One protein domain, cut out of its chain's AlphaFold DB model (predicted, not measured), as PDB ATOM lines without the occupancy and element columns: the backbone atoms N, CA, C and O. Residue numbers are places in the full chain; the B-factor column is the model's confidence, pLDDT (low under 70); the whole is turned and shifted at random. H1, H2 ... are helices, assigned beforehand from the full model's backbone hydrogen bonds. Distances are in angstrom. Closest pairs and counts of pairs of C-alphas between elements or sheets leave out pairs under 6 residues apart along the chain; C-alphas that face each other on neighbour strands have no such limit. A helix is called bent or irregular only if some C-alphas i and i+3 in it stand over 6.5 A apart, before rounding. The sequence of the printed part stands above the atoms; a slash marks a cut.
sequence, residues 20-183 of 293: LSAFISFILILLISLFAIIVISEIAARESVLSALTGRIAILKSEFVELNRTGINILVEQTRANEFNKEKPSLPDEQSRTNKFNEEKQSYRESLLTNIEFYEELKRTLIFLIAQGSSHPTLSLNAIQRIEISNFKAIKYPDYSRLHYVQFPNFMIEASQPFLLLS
ATOM      1  N   LEU A  20     299.500 228.568 365.904       85.62
ATOM      2  CA  LEU A  20     298.237 227.831 365.961       85.62
ATOM      3  C   LEU A  20     298.433 226.351 365.593       85.62
ATOM      4  O   LEU A  20     297.951 225.473 366.306       85.62
ATOM      5  N   SER A  21     299.194 226.063 364.533       81.75
ATOM      6  CA  SER A  21     299.524 224.689 364.131       81.75
ATOM      7  C   SER A  21     300.289 223.943 365.225       81.75
ATOM      8  O   SER A  21     299.985 222.780 365.490       81.75
ATOM      9  N   ALA A  22     301.259 224.590 365.876       81.19
ATOM     10  CA  ALA A  22     302.013 223.991 366.974       81.19
ATOM     11  C   ALA A  22     301.113 223.696 368.187       81.19
ATOM     12  O   ALA A  22     301.196 222.613 368.767       81.19
ATOM     13  N   PHE A  23     300.203 224.613 368.525       86.75
ATOM     14  CA  PHE A  23     299.240 224.426 369.613       86.75
ATOM     15  C   PHE A  23     298.272 223.262 369.352       86.75
ATOM     16  O   PHE A  23     298.080 222.413 370.221       86.75
ATOM     17  N   ILE A  24     297.723 223.162 368.136       86.31
ATOM     18  CA  ILE A  24     296.868 222.032 367.734       86.31
ATOM     19  C   ILE A  24     297.647 220.713 367.804       86.31
ATOM     20  O   ILE A  24     297.133 219.723 368.321       86.31
ATOM     21  N   SER A  25     298.902 220.705 367.342       81.25
ATOM     22  CA  SER A  25     299.773 219.521 367.402       81.25
ATOM     23  C   SER A  25     300.008 219.073 368.845       81.25
ATOM     24  O   SER A  25     299.936 217.883 369.142       81.25
ATOM     25  N   PHE A  26     300.240 220.023 369.755       84.31
ATOM     26  CA  PHE A  26     300.412 219.748 371.178       84.31
ATOM     27  C   PHE A  26     299.157 219.123 371.801       84.31
ATOM     28  O   PHE A  26     299.256 218.097 372.474       84.31
ATOM     29  N   ILE A  27     297.973 219.687 371.526       89.31
ATOM     30  CA  ILE A  27     296.697 219.119 371.994       89.31
ATOM     31  C   ILE A  27     296.505 217.704 371.445       89.31
ATOM     32  O   ILE A  27     296.132 216.803 372.194       89.31
ATOM     33  N   LEU A  28     296.784 217.487 370.160       85.81
ATOM     34  CA  LEU A  28     296.642 216.174 369.542       85.81
ATOM     35  C   LEU A  28     297.579 215.141 370.185       85.81
ATOM     36  O   LEU A  28     297.136 214.043 370.512       85.81
ATOM     37  N   ILE A  29     298.849 215.494 370.416       82.06
ATOM     38  CA  ILE A  29     299.804 214.624 371.119       82.06
ATOM     39  C   ILE A  29     299.274 214.278 372.511       82.06
ATOM     40  O   ILE A  29     299.319 213.112 372.900       82.06
ATOM     41  N   LEU A  30     298.752 215.262 373.248       88.38
ATOM     42  CA  LEU A  30     298.214 215.053 374.591       88.38
ATOM     43  C   LEU A  30     297.016 214.094 374.570       88.38
ATOM     44  O   LEU A  30     296.984 213.148 375.357       88.38
ATOM     45  N   LEU A  31     296.075 214.281 373.640       88.44
ATOM     46  CA  LEU A  31     294.904 213.411 373.486       88.44
ATOM     47  C   LEU A  31     295.295 211.976 373.111       88.44
ATOM     48  O   LEU A  31     294.823 211.030 373.742       88.44
ATOM     49  N   ILE A  32     296.188 211.805 372.129       84.44
ATOM     50  CA  ILE A  32     296.659 210.476 371.707       84.44
ATOM     51  C   ILE A  32     297.444 209.800 372.843       84.44
ATOM     52  O   ILE A  32     297.297 208.598 373.053       84.44
ATOM     53  N   SER A  33     298.228 210.561 373.613       82.12
ATOM     54  CA  SER A  33     298.987 210.032 374.756       82.12
ATOM     55  C   SER A  33     298.061 209.557 375.870       82.12
ATOM     56  O   SER A  33     298.237 208.458 376.389       82.12
ATOM     57  N   LEU A  34     297.044 210.351 376.212       86.38
ATOM     58  CA  LEU A  34     296.049 209.978 377.216       86.38
ATOM     59  C   LEU A  34     295.283 208.722 376.784       86.38
ATOM     60  O   LEU A  34     295.121 207.799 377.581       86.38
ATOM     61  N   PHE A  35     294.892 208.642 375.511       85.19
ATOM     62  CA  PHE A  35     294.271 207.445 374.950       85.19
ATOM     63  C   PHE A  35     295.191 206.217 375.042       85.19
ATOM     64  O   PHE A  35     294.764 205.169 375.525       85.19
ATOM     65  N   ALA A  36     296.463 206.344 374.654       79.31
ATOM     66  CA  ALA A  36     297.433 205.252 374.746       79.31
ATOM     67  C   ALA A  36     297.628 204.771 376.195       79.31
ATOM     68  O   ALA A  36     297.660 203.567 376.438       79.31
ATOM     69  N   ILE A  37     297.693 205.691 377.164       82.38
ATOM     70  CA  ILE A  37     297.801 205.358 378.593       82.38
ATOM     71  C   ILE A  37     296.582 204.566 379.067       82.38
ATOM     72  O   ILE A  37     296.758 203.562 379.756       82.38
ATOM     73  N   ILE A  38     295.367 204.985 378.693       82.94
ATOM     74  CA  ILE A  38     294.129 204.269 379.039       82.94
ATOM     75  C   ILE A  38     294.173 202.847 378.474       82.94
ATOM     76  O   ILE A  38     293.956 201.888 379.209       82.94
ATOM     77  N   VAL A  39     294.508 202.708 377.191       82.62
ATOM     78  CA  VAL A  39     294.578 201.411 376.505       82.62
ATOM     79  C   VAL A  39     295.608 200.482 377.155       82.62
ATOM     80  O   VAL A  39     295.301 199.325 377.434       82.62
ATOM     81  N   ILE A  40     296.817 200.975 377.437       78.56
ATOM     82  CA  ILE A  40     297.881 200.179 378.072       78.56
ATOM     83  C   ILE A  40     297.477 199.774 379.492       78.56
ATOM     84  O   ILE A  40     297.685 198.632 379.899       78.56
ATOM     85  N   SER A  41     296.872 200.701 380.233       78.19
ATOM     86  CA  SER A  41     296.421 200.453 381.601       78.19
ATOM     87  C   SER A  41     295.290 199.424 381.641       78.19
ATOM     88  O   SER A  41     295.283 198.583 382.533       78.19
ATOM     89  N   GLU A  42     294.377 199.432 380.665       81.75
ATOM     90  CA  GLU A  42     293.333 198.411 380.511       81.75
ATOM     91  C   GLU A  42     293.929 197.027 380.224       81.75
ATOM     92  O   GLU A  42     293.539 196.047 380.859       81.75
ATOM     93  N   ILE A  43     294.910 196.926 379.317       78.88
ATOM     94  CA  ILE A  43     295.597 195.653 379.032       78.88
ATOM     95  C   ILE A  43     296.256 195.111 380.309       78.88
ATOM     96  O   ILE A  43     295.998 193.969 380.697       78.88
ATOM     97  N   ALA A  44     297.038 195.945 381.000       75.44
ATOM     98  CA  ALA A  44     297.684 195.569 382.256       75.44
ATOM     99  C   ALA A  44     296.656 195.178 383.334       75.44
ATOM    100  O   ALA A  44     296.875 194.257 384.127       75.44
ATOM    101  N   ALA A  45     295.502 195.851 383.353       77.12
ATOM    102  CA  ALA A  45     294.443 195.546 384.294       77.12
ATOM    103  C   ALA A  45     293.801 194.183 384.031       77.12
ATOM    104  O   ALA A  45     293.626 193.413 384.975       77.12
ATOM    105  N   ARG A  46     293.535 193.834 382.772       82.50
ATOM    106  CA  ARG A  46     293.027 192.505 382.406       82.50
ATOM    107  C   ARG A  46     293.979 191.389 382.831       82.50
ATOM    108  O   ARG A  46     293.527 190.394 383.393       82.50
ATOM    109  N   GLU A  47     295.282 191.563 382.616       78.75
ATOM    110  CA  GLU A  47     296.290 190.567 383.005       78.75
ATOM    111  C   GLU A  47     296.370 190.376 384.522       78.75
ATOM    112  O   GLU A  47     296.367 189.244 385.011       78.75
ATOM    113  N   SER A  48     296.391 191.469 385.285       78.00
ATOM    114  CA  SER A  48     296.478 191.369 386.743       78.00
ATOM    115  C   SER A  48     295.189 190.809 387.369       78.00
ATOM    116  O   SER A  48     295.282 189.962 388.259       78.00
ATOM    117  N   VAL A  49     293.992 191.138 386.854       78.69
ATOM    118  CA  VAL A  49     292.740 190.479 387.293       78.69
ATOM    119  C   VAL A  49     292.761 188.987 386.947       78.69
ATOM    120  O   VAL A  49     292.396 188.160 387.781       78.69
ATOM    121  N   LEU A  50     293.240 188.608 385.759       82.00
ATOM    122  CA  LEU A  50     293.343 187.199 385.366       82.00
ATOM    123  C   LEU A  50     294.287 186.410 386.287       82.00
ATOM    124  O   LEU A  50     293.976 185.278 386.681       82.00
ATOM    125  N   SER A  51     295.419 187.012 386.651       76.00
ATOM    126  CA  SER A  51     296.368 186.449 387.613       76.00
ATOM    127  C   SER A  51     295.732 186.291 388.997       76.00
ATOM    128  O   SER A  51     295.786 185.206 389.580       76.00
ATOM    129  N   ALA A  52     295.035 187.323 389.482       77.81
ATOM    130  CA  ALA A  52     294.342 187.293 390.769       77.81
ATOM    131  C   ALA A  52     293.263 186.198 390.824       77.81
ATOM    132  O   ALA A  52     293.227 185.417 391.778       77.81
ATOM    133  N   LEU A  53     292.428 186.079 389.785       81.62
ATOM    134  CA  LEU A  53     291.425 185.015 389.675       81.62
ATOM    135  C   LEU A  53     292.079 183.629 389.677       81.62
ATOM    136  O   LEU A  53     291.630 182.731 390.386       81.62
ATOM    137  N   THR A  54     293.173 183.460 388.933       83.12
ATOM    138  CA  THR A  54     293.907 182.188 388.878       83.12
ATOM    139  C   THR A  54     294.496 181.814 390.239       83.12
ATOM    140  O   THR A  54     294.356 180.666 390.665       83.12
ATOM    141  N   GLY A  55     295.086 182.779 390.951       77.81
ATOM    142  CA  GLY A  55     295.590 182.581 392.310       77.81
ATOM    143  C   GLY A  55     294.485 182.183 393.290       77.81
ATOM    144  O   GLY A  55     294.647 181.230 394.049       77.81
ATOM    145  N   ARG A  56     293.319 182.838 393.226       82.69
ATOM    146  CA  ARG A  56     292.171 182.503 394.086       82.69
ATOM    147  C   ARG A  56     291.608 181.116 393.822       82.69
ATOM    148  O   ARG A  56     291.347 180.382 394.769       82.69
ATOM    149  N   ILE A  57     291.464 180.735 392.556       84.62
ATOM    150  CA  ILE A  57     291.035 179.382 392.187       84.62
ATOM    151  C   ILE A  57     292.015 178.345 392.748       84.62
ATOM    152  O   ILE A  57     291.583 177.309 393.248       84.62
ATOM    153  N   ALA A  58     293.325 178.614 392.695       82.88
ATOM    154  CA  ALA A  58     294.332 177.715 393.254       82.88
ATOM    155  C   ALA A  58     294.199 177.573 394.780       82.88
ATOM    156  O   ALA A  58     294.219 176.448 395.279       82.88
ATOM    157  N   ILE A  59     293.992 178.681 395.502       85.06
ATOM    158  CA  ILE A  59     293.763 178.673 396.955       85.06
ATOM    159  C   ILE A  59     292.508 177.864 397.294       85.06
ATOM    160  O   ILE A  59     292.598 176.907 398.057       85.06
ATOM    161  N   LEU A  60     291.368 178.165 396.668       84.81
ATOM    162  CA  LEU A  60     290.110 177.458 396.937       84.81
ATOM    163  C   LEU A  60     290.204 175.960 396.618       84.81
ATOM    164  O   LEU A  60     289.705 175.126 397.373       84.81
ATOM    165  N   LYS A  61     290.880 175.591 395.522       89.12
ATOM    166  CA  LYS A  61     291.145 174.182 395.200       89.12
ATOM    167  C   LYS A  61     292.027 173.522 396.261       89.12
ATOM    168  O   LYS A  61     291.777 172.371 396.606       89.12
ATOM    169  N   SER A  62     293.027 174.230 396.789       87.06
ATOM    170  CA  SER A  62     293.880 173.707 397.862       87.06
ATOM    171  C   SER A  62     293.107 173.510 399.171       87.06
ATOM    172  O   SER A  62     293.192 172.427 399.748       87.06
ATOM    173  N   GLU A  63     292.262 174.471 399.565       86.38
ATOM    174  CA  GLU A  63     291.382 174.366 400.738       86.38
ATOM    175  C   GLU A  63     290.392 173.202 400.588       86.38
ATOM    176  O   GLU A  63     290.179 172.431 401.522       86.38
ATOM    177  N   PHE A  64     289.823 173.011 399.395       86.56
ATOM    178  CA  PHE A  64     288.935 171.884 399.107       86.56
ATOM    179  C   PHE A  64     289.650 170.528 399.219       86.56
ATOM    180  O   PHE A  64     289.100 169.568 399.769       86.56
ATOM    181  N   VAL A  65     290.881 170.429 398.706       88.38
ATOM    182  CA  VAL A  65     291.705 169.214 398.823       88.38
ATOM    183  C   VAL A  65     292.059 168.939 400.284       88.38
ATOM    184  O   VAL A  65     291.950 167.793 400.726       88.38
ATOM    185  N   GLU A  66     292.432 169.970 401.041       87.69
ATOM    186  CA  GLU A  66     292.714 169.858 402.470       87.69
ATOM    187  C   GLU A  66     291.473 169.397 403.240       87.69
ATOM    188  O   GLU A  66     291.539 168.392 403.946       87.69
ATOM    189  N   LEU A  67     290.310 170.015 403.012       84.06
ATOM    190  CA  LEU A  67     289.043 169.632 403.641       84.06
ATOM    191  C   LEU A  67     288.685 168.158 403.387       84.06
ATOM    192  O   LEU A  67     288.255 167.453 404.312       84.06
ATOM    193  N   ASN A  68     288.884 167.679 402.154       84.06
ATOM    194  CA  ASN A  68     288.666 166.276 401.796       84.06
ATOM    195  C   ASN A  68     289.662 165.350 402.500       84.06
ATOM    196  O   ASN A  68     289.259 164.308 403.020       84.06
ATOM    197  N   ARG A  69     290.943 165.731 402.580       84.31
ATOM    198  CA  ARG A  69     291.969 164.948 403.282       84.31
ATOM    199  C   ARG A  69     291.659 164.833 404.774       84.31
ATOM    200  O   ARG A  69     291.681 163.732 405.321       84.31
ATOM    201  N   THR A  70     291.295 165.939 405.418       79.38
ATOM    202  CA  THR A  70     290.909 165.955 406.837       79.38
ATOM    203  C   THR A  70     289.611 165.176 407.062       79.38
ATOM    204  O   THR A  70     289.449 164.527 408.089       79.38
ATOM    205  N   GLY A  71     288.680 165.191 406.098       72.19
ATOM    206  CA  GLY A  71     287.478 164.344 406.116       72.19
ATOM    207  C   GLY A  71     287.777 162.855 406.108       72.19
ATOM    208  O   GLY A  71     287.233 162.135 406.941       72.19
ATOM    209  N   ILE A  72     288.675 162.414 405.232       70.69
ATOM    210  CA  ILE A  72     289.091 161.010 405.164       70.69
ATOM    211  C   ILE A  72     289.770 160.588 406.472       70.69
ATOM    212  O   ILE A  72     289.440 159.536 407.012       70.69
ATOM    213  N   ASN A  73     290.660 161.418 407.022       71.75
ATOM    214  CA  ASN A  73     291.369 161.095 408.263       71.75
ATOM    215  C   ASN A  73     290.414 160.928 409.457       71.75
ATOM    216  O   ASN A  73     290.525 159.946 410.186       71.75
ATOM    217  N   ILE A  74     289.442 161.834 409.613       70.56
ATOM    218  CA  ILE A  74     288.440 161.755 410.690       70.56
ATOM    219  C   ILE A  74     287.554 160.513 410.520       70.56
ATOM    220  O   ILE A  74     287.275 159.825 411.499       70.56
ATOM    221  N   LEU A  75     287.144 160.187 409.287       66.62
ATOM    222  CA  LEU A  75     286.329 158.998 409.013       66.62
ATOM    223  C   LEU A  75     287.087 157.703 409.351       66.62
ATOM    224  O   LEU A  75     286.516 156.776 409.927       66.62
ATOM    225  N   VAL A  76     288.381 157.640 409.022       71.88
ATOM    226  CA  VAL A  76     289.250 156.500 409.350       71.88
ATOM    227  C   VAL A  76     289.435 156.374 410.865       71.88
ATOM    228  O   VAL A  76     289.315 155.269 411.394       71.88
ATOM    229  N   GLU A  77     289.669 157.478 411.582       69.50
ATOM    230  CA  GLU A  77     289.775 157.465 413.050       69.50
ATOM    231  C   GLU A  77     288.465 157.054 413.729       69.50
ATOM    232  O   GLU A  77     288.491 156.216 414.630       69.50
ATOM    233  N   GLN A  78     287.316 157.561 413.269       69.56
ATOM    234  CA  GLN A  78     286.003 157.150 413.783       69.56
ATOM    235  C   GLN A  78     285.714 155.674 413.510       69.56
ATOM    236  O   GLN A  78     285.217 154.977 414.391       69.56
ATOM    237  N   THR A  79     286.052 155.171 412.321       70.94
ATOM    238  CA  THR A  79     285.874 153.749 411.986       70.94
ATOM    239  C   THR A  79     286.734 152.873 412.897       70.94
ATOM    240  O   THR A  79     286.243 151.892 413.454       70.94
ATOM    241  N   ARG A  80     287.986 153.277 413.142       72.81
ATOM    242  CA  ARG A  80     288.906 152.574 414.044       72.81
ATOM    243  C   ARG A  80     288.432 152.611 415.500       72.81
ATOM    244  O   ARG A  80     288.490 151.595 416.183       72.81
ATOM    245  N   ALA A  81     287.933 153.753 415.972       67.19
ATOM    246  CA  ALA A  81     287.372 153.890 417.316       67.19
ATOM    247  C   ALA A  81     286.095 153.048 417.499       67.19
ATOM    248  O   ALA A  81     285.909 152.430 418.547       67.19
ATOM    249  N   ASN A  82     285.247 152.968 416.470       66.00
ATOM    250  CA  ASN A  82     284.023 152.167 416.488       66.00
ATOM    251  C   ASN A  82     284.300 150.655 416.432       66.00
ATOM    252  O   ASN A  82     283.578 149.885 417.063       66.00
ATOM    253  N   GLU A  83     285.350 150.215 415.733       70.12
ATOM    254  CA  GLU A  83     285.805 148.818 415.787       70.12
ATOM    255  C   GLU A  83     286.339 148.436 417.175       70.12
ATOM    256  O   GLU A  83     286.071 147.330 417.643       70.12
ATOM    257  N   PHE A  84     287.028 149.356 417.861       62.38
ATOM    258  CA  PHE A  84     287.527 149.146 419.225       62.38
ATOM    259  C   PHE A  84     286.427 149.182 420.302       62.38
ATOM    260  O   PHE A  84     286.545 148.490 421.309       62.38
ATOM    261  N   ASN A  85     285.349 149.949 420.103       61.34
ATOM    262  CA  ASN A  85     284.276 150.147 421.091       61.34
ATOM    263  C   ASN A  85     283.043 149.245 420.902       61.34
ATOM    264  O   ASN A  85     282.004 149.491 421.518       61.34
ATOM    265  N   LYS A  86     283.142 148.170 420.113       58.16
ATOM    266  CA  LYS A  86     282.030 147.242 419.816       58.16
ATOM    267  C   LYS A  86     281.356 146.600 421.049       58.16
ATOM    268  O   LYS A  86     280.307 145.984 420.900       58.16
ATOM    269  N   GLU A  87     281.920 146.758 422.249       57.31
ATOM    270  CA  GLU A  87     281.390 146.227 423.514       57.31
ATOM    271  C   GLU A  87     280.588 147.227 424.375       57.31
ATOM    272  O   GLU A  87     279.998 146.807 425.373       57.31
ATOM    273  N   LYS A  88     280.492 148.525 424.029       56.69
ATOM    274  CA  LYS A  88     279.670 149.492 424.792       56.69
ATOM    275  C   LYS A  88     278.671 150.250 423.906       56.69
ATOM    276  O   LYS A  88     279.096 150.905 422.958       56.69
ATOM    277  N   PRO A  89     277.357 150.229 424.215       56.69
ATOM    278  CA  PRO A  89     276.366 151.000 423.470       56.69
ATOM    279  C   PRO A  89     276.596 152.505 423.681       56.69
ATOM    280  O   PRO A  89     276.596 152.993 424.812       56.69
ATOM    281  N   SER A  90     276.818 153.230 422.586       57.34
ATOM    282  CA  SER A  90     277.013 154.682 422.564       57.34
ATOM    283  C   SER A  90     275.736 155.434 422.956       57.34
ATOM    284  O   SER A  90     274.636 155.058 422.546       57.34
ATOM    285  N   LEU A  91     275.884 156.516 423.725       60.97
ATOM    286  CA  LEU A  91     274.788 157.383 424.165       60.97
ATOM    287  C   LEU A  91     274.175 158.174 422.980       60.97
ATOM    288  O   LEU A  91     274.925 158.664 422.133       60.97
ATOM    289  N   PRO A  92     272.841 158.379 422.934       62.38
ATOM    290  CA  PRO A  92     272.141 159.072 421.837       62.38
ATOM    291  C   PRO A  92     272.661 160.488 421.520       62.38
ATOM    292  O   PRO A  92     272.629 160.929 420.370       62.38
ATOM    293  N   ASP A  93     273.180 161.197 422.526       64.56
ATOM    294  CA  ASP A  93     273.663 162.576 422.389       64.56
ATOM    295  C   ASP A  93     274.957 162.694 421.562       64.56
ATOM    296  O   ASP A  93     275.223 163.736 420.953       64.56
ATOM    297  N   GLU A  94     275.760 161.631 421.493       63.94
ATOM    298  CA  GLU A  94     277.044 161.623 420.781       63.94
ATOM    299  C   GLU A  94     276.857 161.419 419.263       63.94
ATOM    300  O   GLU A  94     277.549 162.034 418.443       63.94
ATOM    301  N   GLN A  95     275.831 160.652 418.881       65.00
ATOM    302  CA  GLN A  95     275.386 160.488 417.490       65.00
ATOM    303  C   GLN A  95     274.769 161.773 416.915       65.00
ATOM    304  O   GLN A  95     275.006 162.125 415.761       65.00
ATOM    305  N   SER A  96     274.019 162.526 417.725       70.12
ATOM    306  CA  SER A  96     273.419 163.795 417.290       70.12
ATOM    307  C   SER A  96     274.479 164.875 417.002       70.12
ATOM    308  O   SER A  96     274.410 165.581 415.993       70.12
ATOM    309  N   ARG A  97     275.531 164.959 417.832       68.88
ATOM    310  CA  ARG A  97     276.648 165.903 417.625       68.88
ATOM    311  C   ARG A  97     277.483 165.585 416.384       68.88
ATOM    312  O   ARG A  97     277.887 166.505 415.677       68.88
ATOM    313  N   THR A  98     277.733 164.306 416.118       70.19
ATOM    314  CA  THR A  98     278.504 163.867 414.944       70.19
ATOM    315  C   THR A  98     277.741 164.098 413.640       70.19
ATOM    316  O   THR A  98     278.338 164.576 412.675       70.19
ATOM    317  N   ASN A  99     276.423 163.877 413.624       74.81
ATOM    318  CA  ASN A  99     275.586 164.199 412.465       74.81
ATOM    319  C   ASN A  99     275.582 165.705 412.158       74.81
ATOM    320  O   ASN A  99     275.829 166.091 411.018       74.81
ATOM    321  N   LYS A 100     275.418 166.561 413.178       77.81
ATOM    322  CA  LYS A 100     275.448 168.021 412.995       77.81
ATOM    323  C   LYS A 100     276.794 168.528 412.458       77.81
ATOM    324  O   LYS A 100     276.830 169.371 411.567       77.81
ATOM    325  N   PHE A 101     277.906 167.995 412.969       75.75
ATOM    326  CA  PHE A 101     279.243 168.342 412.478       75.75
ATOM    327  C   PHE A 101     279.453 167.925 411.010       75.75
ATOM    328  O   PHE A 101     280.053 168.666 410.229       75.75
ATOM    329  N   ASN A 102     278.930 166.760 410.615       76.94
ATOM    330  CA  ASN A 102     278.997 166.291 409.231       76.94
ATOM    331  C   ASN A 102     278.154 167.160 408.282       76.94
ATOM    332  O   ASN A 102     278.622 167.467 407.185       76.94
ATOM    333  N   GLU A 103     276.970 167.610 408.707       82.31
ATOM    334  CA  GLU A 103     276.119 168.528 407.933       82.31
ATOM    335  C   GLU A 103     276.779 169.902 407.725       82.31
ATOM    336  O   GLU A 103     276.820 170.401 406.598       82.31
ATOM    337  N   GLU A 104     277.364 170.494 408.772       83.31
ATOM    338  CA  GLU A 104     278.092 171.771 408.665       83.31
ATOM    339  C   GLU A 104     279.295 171.656 407.715       83.31
ATOM    340  O   GLU A 104     279.524 172.525 406.868       83.31
ATOM    341  N   LYS A 105     280.034 170.543 407.796       80.38
ATOM    342  CA  LYS A 105     281.171 170.274 406.910       80.38
ATOM    343  C   LYS A 105     280.747 170.060 405.457       80.38
ATOM    344  O   LYS A 105     281.440 170.523 404.549       80.38
ATOM    345  N   GLN A 106     279.635 169.365 405.226       82.81
ATOM    346  CA  GLN A 106     279.097 169.158 403.885       82.81
ATOM    347  C   GLN A 106     278.593 170.472 403.276       82.81
ATOM    348  O   GLN A 106     278.952 170.782 402.142       82.81
ATOM    349  N   SER A 107     277.884 171.289 404.055       84.69
ATOM    350  CA  SER A 107     277.455 172.632 403.648       84.69
ATOM    351  C   SER A 107     278.644 173.532 403.281       84.69
ATOM    352  O   SER A 107     278.655 174.175 402.228       84.69
ATOM    353  N   TYR A 108     279.717 173.510 404.079       83.12
ATOM    354  CA  TYR A 108     280.945 174.247 403.764       83.12
ATOM    355  C   TYR A 108     281.624 173.741 402.480       83.12
ATOM    356  O   TYR A 108     282.082 174.537 401.659       83.12
ATOM    357  N   ARG A 109     281.642 172.421 402.257       82.88
ATOM    358  CA  ARG A 109     282.176 171.817 401.028       82.88
ATOM    359  C   ARG A 109     281.394 172.252 399.786       82.88
ATOM    360  O   ARG A 109     282.011 172.585 398.775       82.88
ATOM    361  N   GLU A 110     280.067 172.249 399.857       86.81
ATOM    362  CA  GLU A 110     279.190 172.706 398.771       86.81
ATOM    363  C   GLU A 110     279.385 174.204 398.493       86.81
ATOM    364  O   GLU A 110     279.476 174.618 397.334       86.81
ATOM    365  N   SER A 111     279.563 175.010 399.544       85.56
ATOM    366  CA  SER A 111     279.896 176.432 399.419       85.56
ATOM    367  C   SER A 111     281.245 176.662 398.721       85.56
ATOM    368  O   SER A 111     281.326 177.473 397.795       85.56
ATOM    369  N   LEU A 112     282.298 175.921 399.094       83.12
ATOM    370  CA  LEU A 112     283.604 175.996 398.424       83.12
ATOM    371  C   LEU A 112     283.514 175.613 396.945       83.12
ATOM    372  O   LEU A 112     284.088 176.299 396.101       83.12
ATOM    373  N   LEU A 113     282.785 174.542 396.624       87.50
ATOM    374  CA  LEU A 113     282.632 174.074 395.246       87.50
ATOM    375  C   LEU A 113     281.893 175.110 394.387       87.50
ATOM    376  O   LEU A 113     282.370 175.456 393.308       87.50
ATOM    377  N   THR A 114     280.821 175.694 394.927       87.19
ATOM    378  CA  THR A 114     280.079 176.793 394.288       87.19
ATOM    379  C   THR A 114     280.982 178.003 394.023       87.19
ATOM    380  O   THR A 114     280.956 178.582 392.938       87.19
ATOM    381  N   ASN A 115     281.838 178.368 394.983       85.19
ATOM    382  CA  ASN A 115     282.785 179.473 394.816       85.19
ATOM    383  C   ASN A 115     283.848 179.172 393.748       85.19
ATOM    384  O   ASN A 115     284.189 180.057 392.961       85.19
ATOM    385  N   ILE A 116     284.372 177.941 393.695       85.56
ATOM    386  CA  ILE A 116     285.337 177.529 392.662       85.56
ATOM    387  C   ILE A 116     284.708 177.646 391.272       85.56
ATOM    388  O   ILE A 116     285.321 178.242 390.385       85.56
ATOM    389  N   GLU A 117     283.499 177.110 391.085       89.75
ATOM    390  CA  GLU A 117     282.778 177.181 389.808       89.75
ATOM    391  C   GLU A 117     282.525 178.630 389.387       89.75
ATOM    392  O   GLU A 117     282.794 179.006 388.245       89.75
ATOM    393  N   PHE A 118     282.103 179.467 390.333       88.06
ATOM    394  CA  PHE A 118     281.888 180.889 390.103       88.06
ATOM    395  C   PHE A 118     283.157 181.617 389.624       88.06
ATOM    396  O   PHE A 118     283.123 182.346 388.628       88.06
ATOM    397  N   TYR A 119     284.297 181.413 390.294       85.31
ATOM    398  CA  TYR A 119     285.555 182.051 389.893       85.31
ATOM    399  C   TYR A 119     286.107 181.503 388.568       85.31
ATOM    400  O   TYR A 119     286.691 182.271 387.799       85.31
ATOM    401  N   GLU A 120     285.917 180.214 388.268       89.19
ATOM    402  CA  GLU A 120     286.258 179.643 386.956       89.19
ATOM    403  C   GLU A 120     285.414 180.271 385.836       89.19
ATOM    404  O   GLU A 120     285.951 180.593 384.774       89.19
ATOM    405  N   GLU A 121     284.127 180.530 386.073       89.75
ATOM    406  CA  GLU A 121     283.256 181.179 385.089       89.75
ATOM    407  C   GLU A 121     283.625 182.655 384.862       89.75
ATOM    408  O   GLU A 121     283.710 183.118 383.718       89.75
ATOM    409  N   LEU A 122     283.962 183.386 385.932       86.44
ATOM    410  CA  LEU A 122     284.524 184.737 385.814       86.44
ATOM    411  C   LEU A 122     285.841 184.739 385.034       86.44
ATOM    412  O   LEU A 122     286.048 185.586 384.161       86.44
ATOM    413  N   LYS A 123     286.726 183.779 385.314       88.56
ATOM    414  CA  LYS A 123     287.993 183.624 384.594       88.56
ATOM    415  C   LYS A 123     287.758 183.354 383.110       88.56
ATOM    416  O   LYS A 123     288.410 183.983 382.280       88.56
ATOM    417  N   ARG A 124     286.829 182.459 382.757       89.00
ATOM    418  CA  ARG A 124     286.459 182.186 381.354       89.00
ATOM    419  C   ARG A 124     285.937 183.435 380.661       89.00
ATOM    420  O   ARG A 124     286.374 183.736 379.554       89.00
ATOM    421  N   THR A 125     285.075 184.186 381.338       88.00
ATOM    422  CA  THR A 125     284.536 185.450 380.827       88.00
ATOM    423  C   THR A 125     285.645 186.468 380.558       88.00
ATOM    424  O   THR A 125     285.675 187.096 379.501       88.00
ATOM    425  N   LEU A 126     286.606 186.598 381.476       87.00
ATOM    426  CA  LEU A 126     287.747 187.490 381.295       87.00
ATOM    427  C   LEU A 126     288.671 187.034 380.158       87.00
ATOM    428  O   LEU A 126     289.116 187.860 379.366       87.00
ATOM    429  N   ILE A 127     288.938 185.731 380.038       87.81
ATOM    430  CA  ILE A 127     289.712 185.172 378.919       87.81
ATOM    431  C   ILE A 127     289.008 185.458 377.589       87.81
ATOM    432  O   ILE A 127     289.663 185.849 376.624       87.81
ATOM    433  N   PHE A 128     287.684 185.314 377.544       88.69
ATOM    434  CA  PHE A 128     286.885 185.646 376.370       88.69
ATOM    435  C   PHE A 128     287.010 187.132 376.005       88.69
ATOM    436  O   PHE A 128     287.325 187.450 374.858       88.69
ATOM    437  N   LEU A 129     286.878 188.037 376.983       86.19
ATOM    438  CA  LEU A 129     287.082 189.476 376.782       86.19
ATOM    439  C   LEU A 129     288.495 189.791 376.260       86.19
ATOM    440  O   LEU A 129     288.655 190.595 375.344       86.19
ATOM    441  N   ILE A 130     289.528 189.155 376.818       86.44
ATOM    442  CA  ILE A 130     290.921 189.336 376.387       86.44
ATOM    443  C   ILE A 130     291.102 188.878 374.935       86.44
ATOM    444  O   ILE A 130     291.714 189.596 374.143       86.44
ATOM    445  N   ALA A 131     290.563 187.711 374.582       85.38
ATOM    446  CA  ALA A 131     290.787 187.085 373.283       85.38
ATOM    447  C   ALA A 131     289.944 187.702 372.157       85.38
ATOM    448  O   ALA A 131     290.458 187.950 371.070       85.38
ATOM    449  N   GLN A 132     288.656 187.936 372.402       86.88
ATOM    450  CA  GLN A 132     287.689 188.318 371.365       86.88
ATOM    451  C   GLN A 132     287.107 189.718 371.568       86.88
ATOM    452  O   GLN A 132     286.589 190.310 370.622       86.88
ATOM    453  N   GLY A 133     287.236 190.279 372.769       87.44
ATOM    454  CA  GLY A 133     286.460 191.447 373.161       87.44
ATOM    455  C   GLY A 133     285.008 191.076 373.465       87.44
ATOM    456  O   GLY A 133     284.650 189.907 373.592       87.44
ATOM    457  N   SER A 134     284.159 192.083 373.614       86.06
ATOM    458  CA  SER A 134     282.734 191.925 373.889       86.06
ATOM    459  C   SER A 134     281.957 193.110 373.327       86.06
ATOM    460  O   SER A 134     282.441 194.230 373.341       86.06
ATOM    461  N   SER A 135     280.723 192.906 372.878       78.81
ATOM    462  CA  SER A 135     279.777 194.000 372.608       78.81
ATOM    463  C   SER A 135     278.910 194.344 373.824       78.81
ATOM    464  O   SER A 135     278.208 195.353 373.823       78.81
ATOM    465  N   HIS A 136     278.930 193.499 374.859       78.31
ATOM    466  CA  HIS A 136     278.089 193.629 376.040       78.31
ATOM    467  C   HIS A 136     278.850 194.274 377.208       78.31
ATOM    468  O   HIS A 136     279.880 193.740 377.636       78.31
ATOM    469  N   PRO A 137     278.322 195.366 377.795       74.81
ATOM    470  CA  PRO A 137     278.975 196.091 378.891       74.81
ATOM    471  C   PRO A 137     279.063 195.276 380.189       74.81
ATOM    472  O   PRO A 137     279.916 195.543 381.034       74.81
ATOM    473  N   THR A 138     278.225 194.248 380.344       76.06
ATOM    474  CA  THR A 138     278.251 193.307 381.476       76.06
ATOM    475  C   THR A 138     279.482 192.406 381.485       76.06
ATOM    476  O   THR A 138     279.845 191.897 382.538       76.06
ATOM    477  N   LEU A 139     280.143 192.239 380.336       76.69
ATOM    478  CA  LEU A 139     281.389 191.482 380.205       76.69
ATOM    479  C   LEU A 139     282.618 192.401 380.238       76.69
ATOM    480  O   LEU A 139     283.724 191.950 379.964       76.69
ATOM    481  N   SER A 140     282.440 193.694 380.536       80.38
ATOM    482  CA  SER A 140     283.557 194.628 380.691       80.38
ATOM    483  C   SER A 140     284.381 194.310 381.938       80.38
ATOM    484  O   SER A 140     283.866 193.782 382.928       80.38
ATOM    485  N   LEU A 141     285.654 194.712 381.935       79.56
ATOM    486  CA  LEU A 141     286.535 194.543 383.090       79.56
ATOM    487  C   LEU A 141     285.952 195.184 384.362       79.56
ATOM    488  O   LEU A 141     286.018 194.595 385.434       79.56
ATOM    489  N   ASN A 142     285.314 196.352 384.239       77.88
ATOM    490  CA  ASN A 142     284.660 197.037 385.358       77.88
ATOM    491  C   ASN A 142     283.493 196.211 385.927       77.88
ATOM    492  O   ASN A 142     283.341 196.108 387.141       77.88
ATOM    493  N   ALA A 143     282.688 195.578 385.069       76.50
ATOM    494  CA  ALA A 143     281.612 194.701 385.519       76.50
ATOM    495  C   ALA A 143     282.161 193.460 386.240       76.50
ATOM    496  O   ALA A 143     281.718 193.163 387.350       76.50
ATOM    497  N   ILE A 144     283.178 192.804 385.670       77.81
ATOM    498  CA  ILE A 144     283.861 191.652 386.284       77.81
ATOM    499  C   ILE A 144     284.442 192.038 387.652       77.81
ATOM    500  O   ILE A 144     284.228 191.335 388.638       77.81
ATOM    501  N   GLN A 145     285.100 193.196 387.748       74.81
ATOM    502  CA  GLN A 145     285.643 193.711 389.007       74.81
ATOM    503  C   GLN A 145     284.556 194.032 390.033       74.81
ATOM    504  O   GLN A 145     284.708 193.712 391.209       74.81
ATOM    505  N   ARG A 146     283.444 194.657 389.629       74.94
ATOM    506  CA  ARG A 146     282.327 194.934 390.548       74.94
ATOM    507  C   ARG A 146     281.753 193.649 391.119       74.94
ATOM    508  O   ARG A 146     281.516 193.595 392.323       74.94
ATOM    509  N   ILE A 147     281.571 192.643 390.266       75.44
ATOM    510  CA  ILE A 147     281.103 191.314 390.655       75.44
ATOM    511  C   ILE A 147     282.100 190.662 391.625       75.44
ATOM    512  O   ILE A 147     281.698 190.083 392.635       75.44
ATOM    513  N   GLU A 148     283.403 190.784 391.374       72.06
ATOM    514  CA  GLU A 148     284.437 190.274 392.277       72.06
ATOM    515  C   GLU A 148     284.391 190.972 393.649       72.06
ATOM    516  O   GLU A 148     284.344 190.308 394.684       72.06
ATOM    517  N   ILE A 149     284.341 192.308 393.675       70.75
ATOM    518  CA  ILE A 149     284.316 193.114 394.908       70.75
ATOM    519  C   ILE A 149     283.044 192.847 395.720       70.75
ATOM    520  O   ILE A 149     283.107 192.758 396.951       70.75
ATOM    521  N   SER A 150     281.884 192.728 395.062       68.00
ATOM    522  CA  SER A 150     280.619 192.449 395.748       68.00
ATOM    523  C   SER A 150     280.624 191.075 396.405       68.00
ATOM    524  O   SER A 150     280.168 190.949 397.539       68.00
ATOM    525  N   ASN A 151     281.191 190.068 395.736       66.75
ATOM    526  CA  ASN A 151     281.294 188.723 396.295       66.75
ATOM    527  C   ASN A 151     282.388 188.624 397.364       66.75
ATOM    528  O   ASN A 151     282.213 187.915 398.348       66.75
ATOM    529  N   PHE A 152     283.475 189.394 397.254       59.84
ATOM    530  CA  PHE A 152     284.538 189.392 398.261       59.84
ATOM    531  C   PHE A 152     284.078 189.942 399.616       59.84
ATOM    532  O   PHE A 152     284.435 189.391 400.651       59.84
ATOM    533  N   LYS A 153     283.221 190.974 399.644       57.34
ATOM    534  CA  LYS A 153     282.643 191.470 400.909       57.34
ATOM    535  C   LYS A 153     281.834 190.410 401.666       57.34
ATOM    536  O   LYS A 153     281.660 190.553 402.875       57.34
ATOM    537  N   ALA A 154     281.349 189.374 400.983       51.19
ATOM    538  CA  ALA A 154     280.624 188.274 401.609       51.19
ATOM    539  C   ALA A 154     281.558 187.227 402.248       51.19
ATOM    540  O   ALA A 154     281.141 186.531 403.173       51.19
ATOM    541  N   ILE A 155     282.820 187.135 401.814       51.75
ATOM    542  CA  ILE A 155     283.775 186.129 402.291       51.75
ATOM    543  C   ILE A 155     284.777 186.813 403.237       51.75
ATOM    544  O   ILE A 155     285.672 187.535 402.807       51.75
ATOM    545  N   LYS A 156     284.618 186.615 404.554       48.25
ATOM    546  CA  LYS A 156     285.520 187.141 405.600       48.25
ATOM    547  C   LYS A 156     286.915 186.490 405.515       48.25
ATOM    548  O   LYS A 156     287.218 185.615 406.318       48.25
ATOM    549  N   TYR A 157     287.775 186.926 404.597       47.81
ATOM    550  CA  TYR A 157     289.209 186.615 404.653       47.81
ATOM    551  C   TYR A 157     290.028 187.849 405.047       47.81
ATOM    552  O   TYR A 157     289.727 188.958 404.591       47.81
ATOM    553  N   PRO A 158     291.055 187.681 405.902       43.09
ATOM    554  CA  PRO A 158     291.932 188.765 406.290       43.09
ATOM    555  C   PRO A 158     292.888 189.072 405.133       43.09
ATOM    556  O   PRO A 158     293.628 188.215 404.666       43.09
ATOM    557  N   ASP A 159     292.822 190.316 404.677       52.19
ATOM    558  CA  ASP A 159     293.974 191.115 404.264       52.19
ATOM    559  C   ASP A 159     294.997 190.445 403.325       52.19
ATOM    560  O   ASP A 159     296.175 190.304 403.639       52.19
ATOM    561  N   TYR A 160     294.558 190.102 402.112       45.00
ATOM    562  CA  TYR A 160     295.466 190.073 400.967       45.00
ATOM    563  C   TYR A 160     295.286 191.371 400.202       45.00
ATOM    564  O   TYR A 160     294.339 191.533 399.434       45.00
ATOM    565  N   SER A 161     296.183 192.304 400.518       45.22
ATOM    566  CA  SER A 161     296.652 193.410 399.689       45.22
ATOM    567  C   SER A 161     295.611 193.926 398.706       45.22
ATOM    568  O   SER A 161     295.453 193.386 397.611       45.22
ATOM    569  N   ARG A 162     294.936 195.010 399.108       44.62
ATOM    570  CA  ARG A 162     294.169 195.896 398.227       44.62
ATOM    571  C   ARG A 162     294.769 195.849 396.824       44.62
ATOM    572  O   ARG A 162     295.874 196.353 396.622       44.62
ATOM    573  N   LEU A 163     294.044 195.249 395.880       45.78
ATOM    574  CA  LEU A 163     294.246 195.500 394.462       45.78
ATOM    575  C   LEU A 163     294.033 197.006 394.282       45.78
ATOM    576  O   LEU A 163     292.919 197.473 394.055       45.78
ATOM    577  N   HIS A 164     295.094 197.784 394.504       42.50
ATOM    578  CA  HIS A 164     295.135 199.214 394.274       42.50
ATOM    579  C   HIS A 164     295.211 199.399 392.768       42.50
ATOM    580  O   HIS A 164     296.243 199.738 392.196       42.50
ATOM    581  N   TYR A 165     294.088 199.136 392.114       47.19
ATOM    582  CA  TYR A 165     293.877 199.648 390.786       47.19
ATOM    583  C   TYR A 165     293.679 201.144 390.899       47.19
ATOM    584  O   TYR A 165     292.848 201.630 391.671       47.19
ATOM    585  N   VAL A 166     294.447 201.872 390.099       48.91
ATOM    586  CA  VAL A 166     294.137 203.254 389.776       48.91
ATOM    587  C   VAL A 166     292.840 203.199 388.976       48.91
ATOM    588  O   VAL A 166     292.851 203.031 387.760       48.91
ATOM    589  N   GLN A 167     291.701 203.236 389.672       53.72
ATOM    590  CA  GLN A 167     290.422 203.452 389.016       53.72
ATOM    591  C   GLN A 167     290.525 204.804 388.326       53.72
ATOM    592  O   GLN A 167     290.682 205.839 388.977       53.72
ATOM    593  N   PHE A 168     290.484 204.781 386.995       54.31
ATOM    594  CA  PHE A 168     290.347 206.010 386.242       54.31
ATOM    595  C   PHE A 168     289.082 206.736 386.717       54.31
ATOM    596  O   PHE A 168     288.093 206.089 387.073       54.31
ATOM    597  N   PRO A 169     289.087 208.076 386.723       61.09
ATOM    598  CA  PRO A 169     287.877 208.848 386.958       61.09
ATOM    599  C   PRO A 169     286.732 208.335 386.076       61.09
ATOM    600  O   PRO A 169     286.941 208.069 384.892       61.09
ATOM    601  N   ASN A 170     285.519 208.242 386.627       62.69
ATOM    602  CA  ASN A 170     284.360 207.661 385.931       62.69
ATOM    603  C   ASN A 170     284.119 208.263 384.534       62.69
ATOM    604  O   ASN A 170     283.786 207.533 383.608       62.69
ATOM    605  N   PHE A 171     284.375 209.564 384.353       62.94
ATOM    606  CA  PHE A 171     284.217 210.229 383.056       62.94
ATOM    607  C   PHE A 171     285.165 209.678 381.972       62.94
ATOM    608  O   PHE A 171     284.786 209.594 380.806       62.94
ATOM    609  N   MET A 172     286.393 209.280 382.336       61.47
ATOM    610  CA  MET A 172     287.331 208.676 381.383       61.47
ATOM    611  C   MET A 172     286.883 207.272 381.000       61.47
ATOM    612  O   MET A 172     287.028 206.877 379.844       61.47
ATOM    613  N   ILE A 173     286.311 206.532 381.954       65.81
ATOM    614  CA  ILE A 173     285.771 205.193 381.721       65.81
ATOM    615  C   ILE A 173     284.602 205.276 380.740       65.81
ATOM    616  O   ILE A 173     284.591 204.535 379.766       65.81
ATOM    617  N   GLU A 174     283.657 206.193 380.947       69.44
ATOM    618  CA  GLU A 174     282.485 206.356 380.075       69.44
ATOM    619  C   GLU A 174     282.863 206.725 378.638       69.44
ATOM    620  O   GLU A 174     282.377 206.098 377.698       69.44
ATOM    621  N   ALA A 175     283.787 207.673 378.453       68.25
ATOM    622  CA  ALA A 175     284.237 208.079 377.120       68.25
ATOM    623  C   ALA A 175     285.025 206.977 376.383       68.25
ATOM    624  O   ALA A 175     285.053 206.953 375.152       68.25
ATOM    625  N   SER A 176     285.664 206.064 377.122       70.88
ATOM    626  CA  SER A 176     286.491 204.990 376.559       70.88
ATOM    627  C   SER A 176     285.809 203.619 376.524       70.88
ATOM    628  O   SER A 176     286.343 202.719 375.879       70.88
ATOM    629  N   GLN A 177     284.611 203.467 377.109       71.50
ATOM    630  CA  GLN A 177     283.795 202.238 377.122       71.50
ATOM    631  C   GLN A 177     283.836 201.419 375.817       71.50
ATOM    632  O   GLN A 177     284.142 200.229 375.897       71.50
ATOM    633  N   PRO A 178     283.578 201.993 374.621       75.75
ATOM    634  CA  PRO A 178     283.568 201.201 373.390       75.75
ATOM    635  C   PRO A 178     284.947 200.621 373.043       75.75
ATOM    636  O   PRO A 178     285.030 199.542 372.464       75.75
ATOM    637  N   PHE A 179     286.032 201.298 373.426       76.81
ATOM    638  CA  PHE A 179     287.394 200.808 373.225       76.81
ATOM    639  C   PHE A 179     287.776 199.773 374.283       76.81
ATOM    640  O   PHE A 179     288.377 198.759 373.949       76.81
ATOM    641  N   LEU A 180     287.360 199.974 375.537       76.75
ATOM    642  CA  LEU A 180     287.594 199.041 376.651       76.75
ATOM    643  C   LEU A 180     286.885 197.688 376.474       76.75
ATOM    644  O   LEU A 180     287.137 196.752 377.226       76.75
ATOM    645  N   LEU A 181     286.005 197.580 375.487       83.81
ATOM    646  CA  LEU A 181     285.308 196.364 375.089       83.81
ATOM    647  C   LEU A 181     286.046 195.565 374.000       83.81
ATOM    648  O   LEU A 181     285.719 194.405 373.763       83.81
ATOM    649  N   LEU A 182     287.063 196.142 373.356       86.38
ATOM    650  CA  LEU A 182     287.855 195.460 372.330       86.38
ATOM    651  C   LEU A 182     288.711 194.333 372.924       86.38
ATOM    652  O   LEU A 182     289.027 194.325 374.117       86.38
ATOM    653  N   SER A 183     289.134 193.392 372.079       89.00
ATOM    654  CA  SER A 183     290.129 192.381 372.471       89.00
ATOM    655  C   SER A 183     291.453 193.040 372.875       89.00
ATOM    656  O   SER A 183     291.802 194.122 372.390       89.00
TER     657      SER A 183
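Overview. This is residues 20 to 183 of the 293 residues of an uncharacterized protein of Nitrosomonas sp (UniProt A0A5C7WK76). One very long helix, H1, makes the length of a rod, and H2 folds back beside its second half as a long helical hairpin; the short H3 turns back again beside the last part of H2, and the short H4 is set crosswise to H1 near the same end of the hairpin. Residues 20 to 33 of H1 stick out at one end of the rod, and the tip of the hairpin, among it residues 83 to 89, stands free at the other. The printed part has 164 residues with four named helices, H1, H2, H3 and H4 in that order, and no named strand; its class is all helix. The whole is extended, with a radius of gyration of the C-alphas of 25.4 A, and spans 101 by 27 by 21 A.

Along the chain. H1 runs from residue 20, with its C-alpha at (298.237, 227.831, 365.961), to residue 84, with its C-alpha at (287.527, 149.146, 419.225), over 95.6 A. H2, residues 92 to 132, measures 60.4 A. H3, residues 141 to 152, measures 16.1 A. H4, residues 170 to 180, measures 13.1 A and ends with C-alpha 180 at (287.594, 199.041, 376.651). H4 is irregular: C-alphas 175 and 178 are 7.9 A apart.

Arrangement. H1, H2 and H3 are a bundle, up and down, each helix running against the one before it. H1, with residues 46 to 67 alone, touches H2 in a hairpin, at a shallow tilt of 26 degrees, opposite ways; the closest C-alphas, of Ile 57 and Ile 116, are 6.0 A apart. H2 and H3 are also a hairpin and only just touch, with 3 pairs of C-alphas within 8 A, the closest those of Leu 122 and Ile 144 at 7.0 A; their tilt is a shallow 11 degrees, opposite ways. H1 and H3 are close but not clearly touching, with the C-alphas of Arg 46 and Leu 141 closest at 6.8 A. H4 only just touches H1, with 3 pairs within 8 A, about perpendicular at 84 degrees; the C-alphas of Glu 42 and Leu 180 are closest at 6.9 A. H4 is apart from H2. In H1, H2 and H3 every O i to N i+4 pair is within hydrogen-bond range; in H4, 5 of 7 are.

Size, cuts and confidence. The C-alphas of Leu 20 and Glu 87, the two farthest apart, are 101.3 A from each other. The printed part has no cut. The link from H3 to H4, residues 153 to 169, is long; the other two are short. The mean pLDDT of the printed part is 75.2, and 44 residues are under 70, among them residues 84 to 95 and 150 to 175.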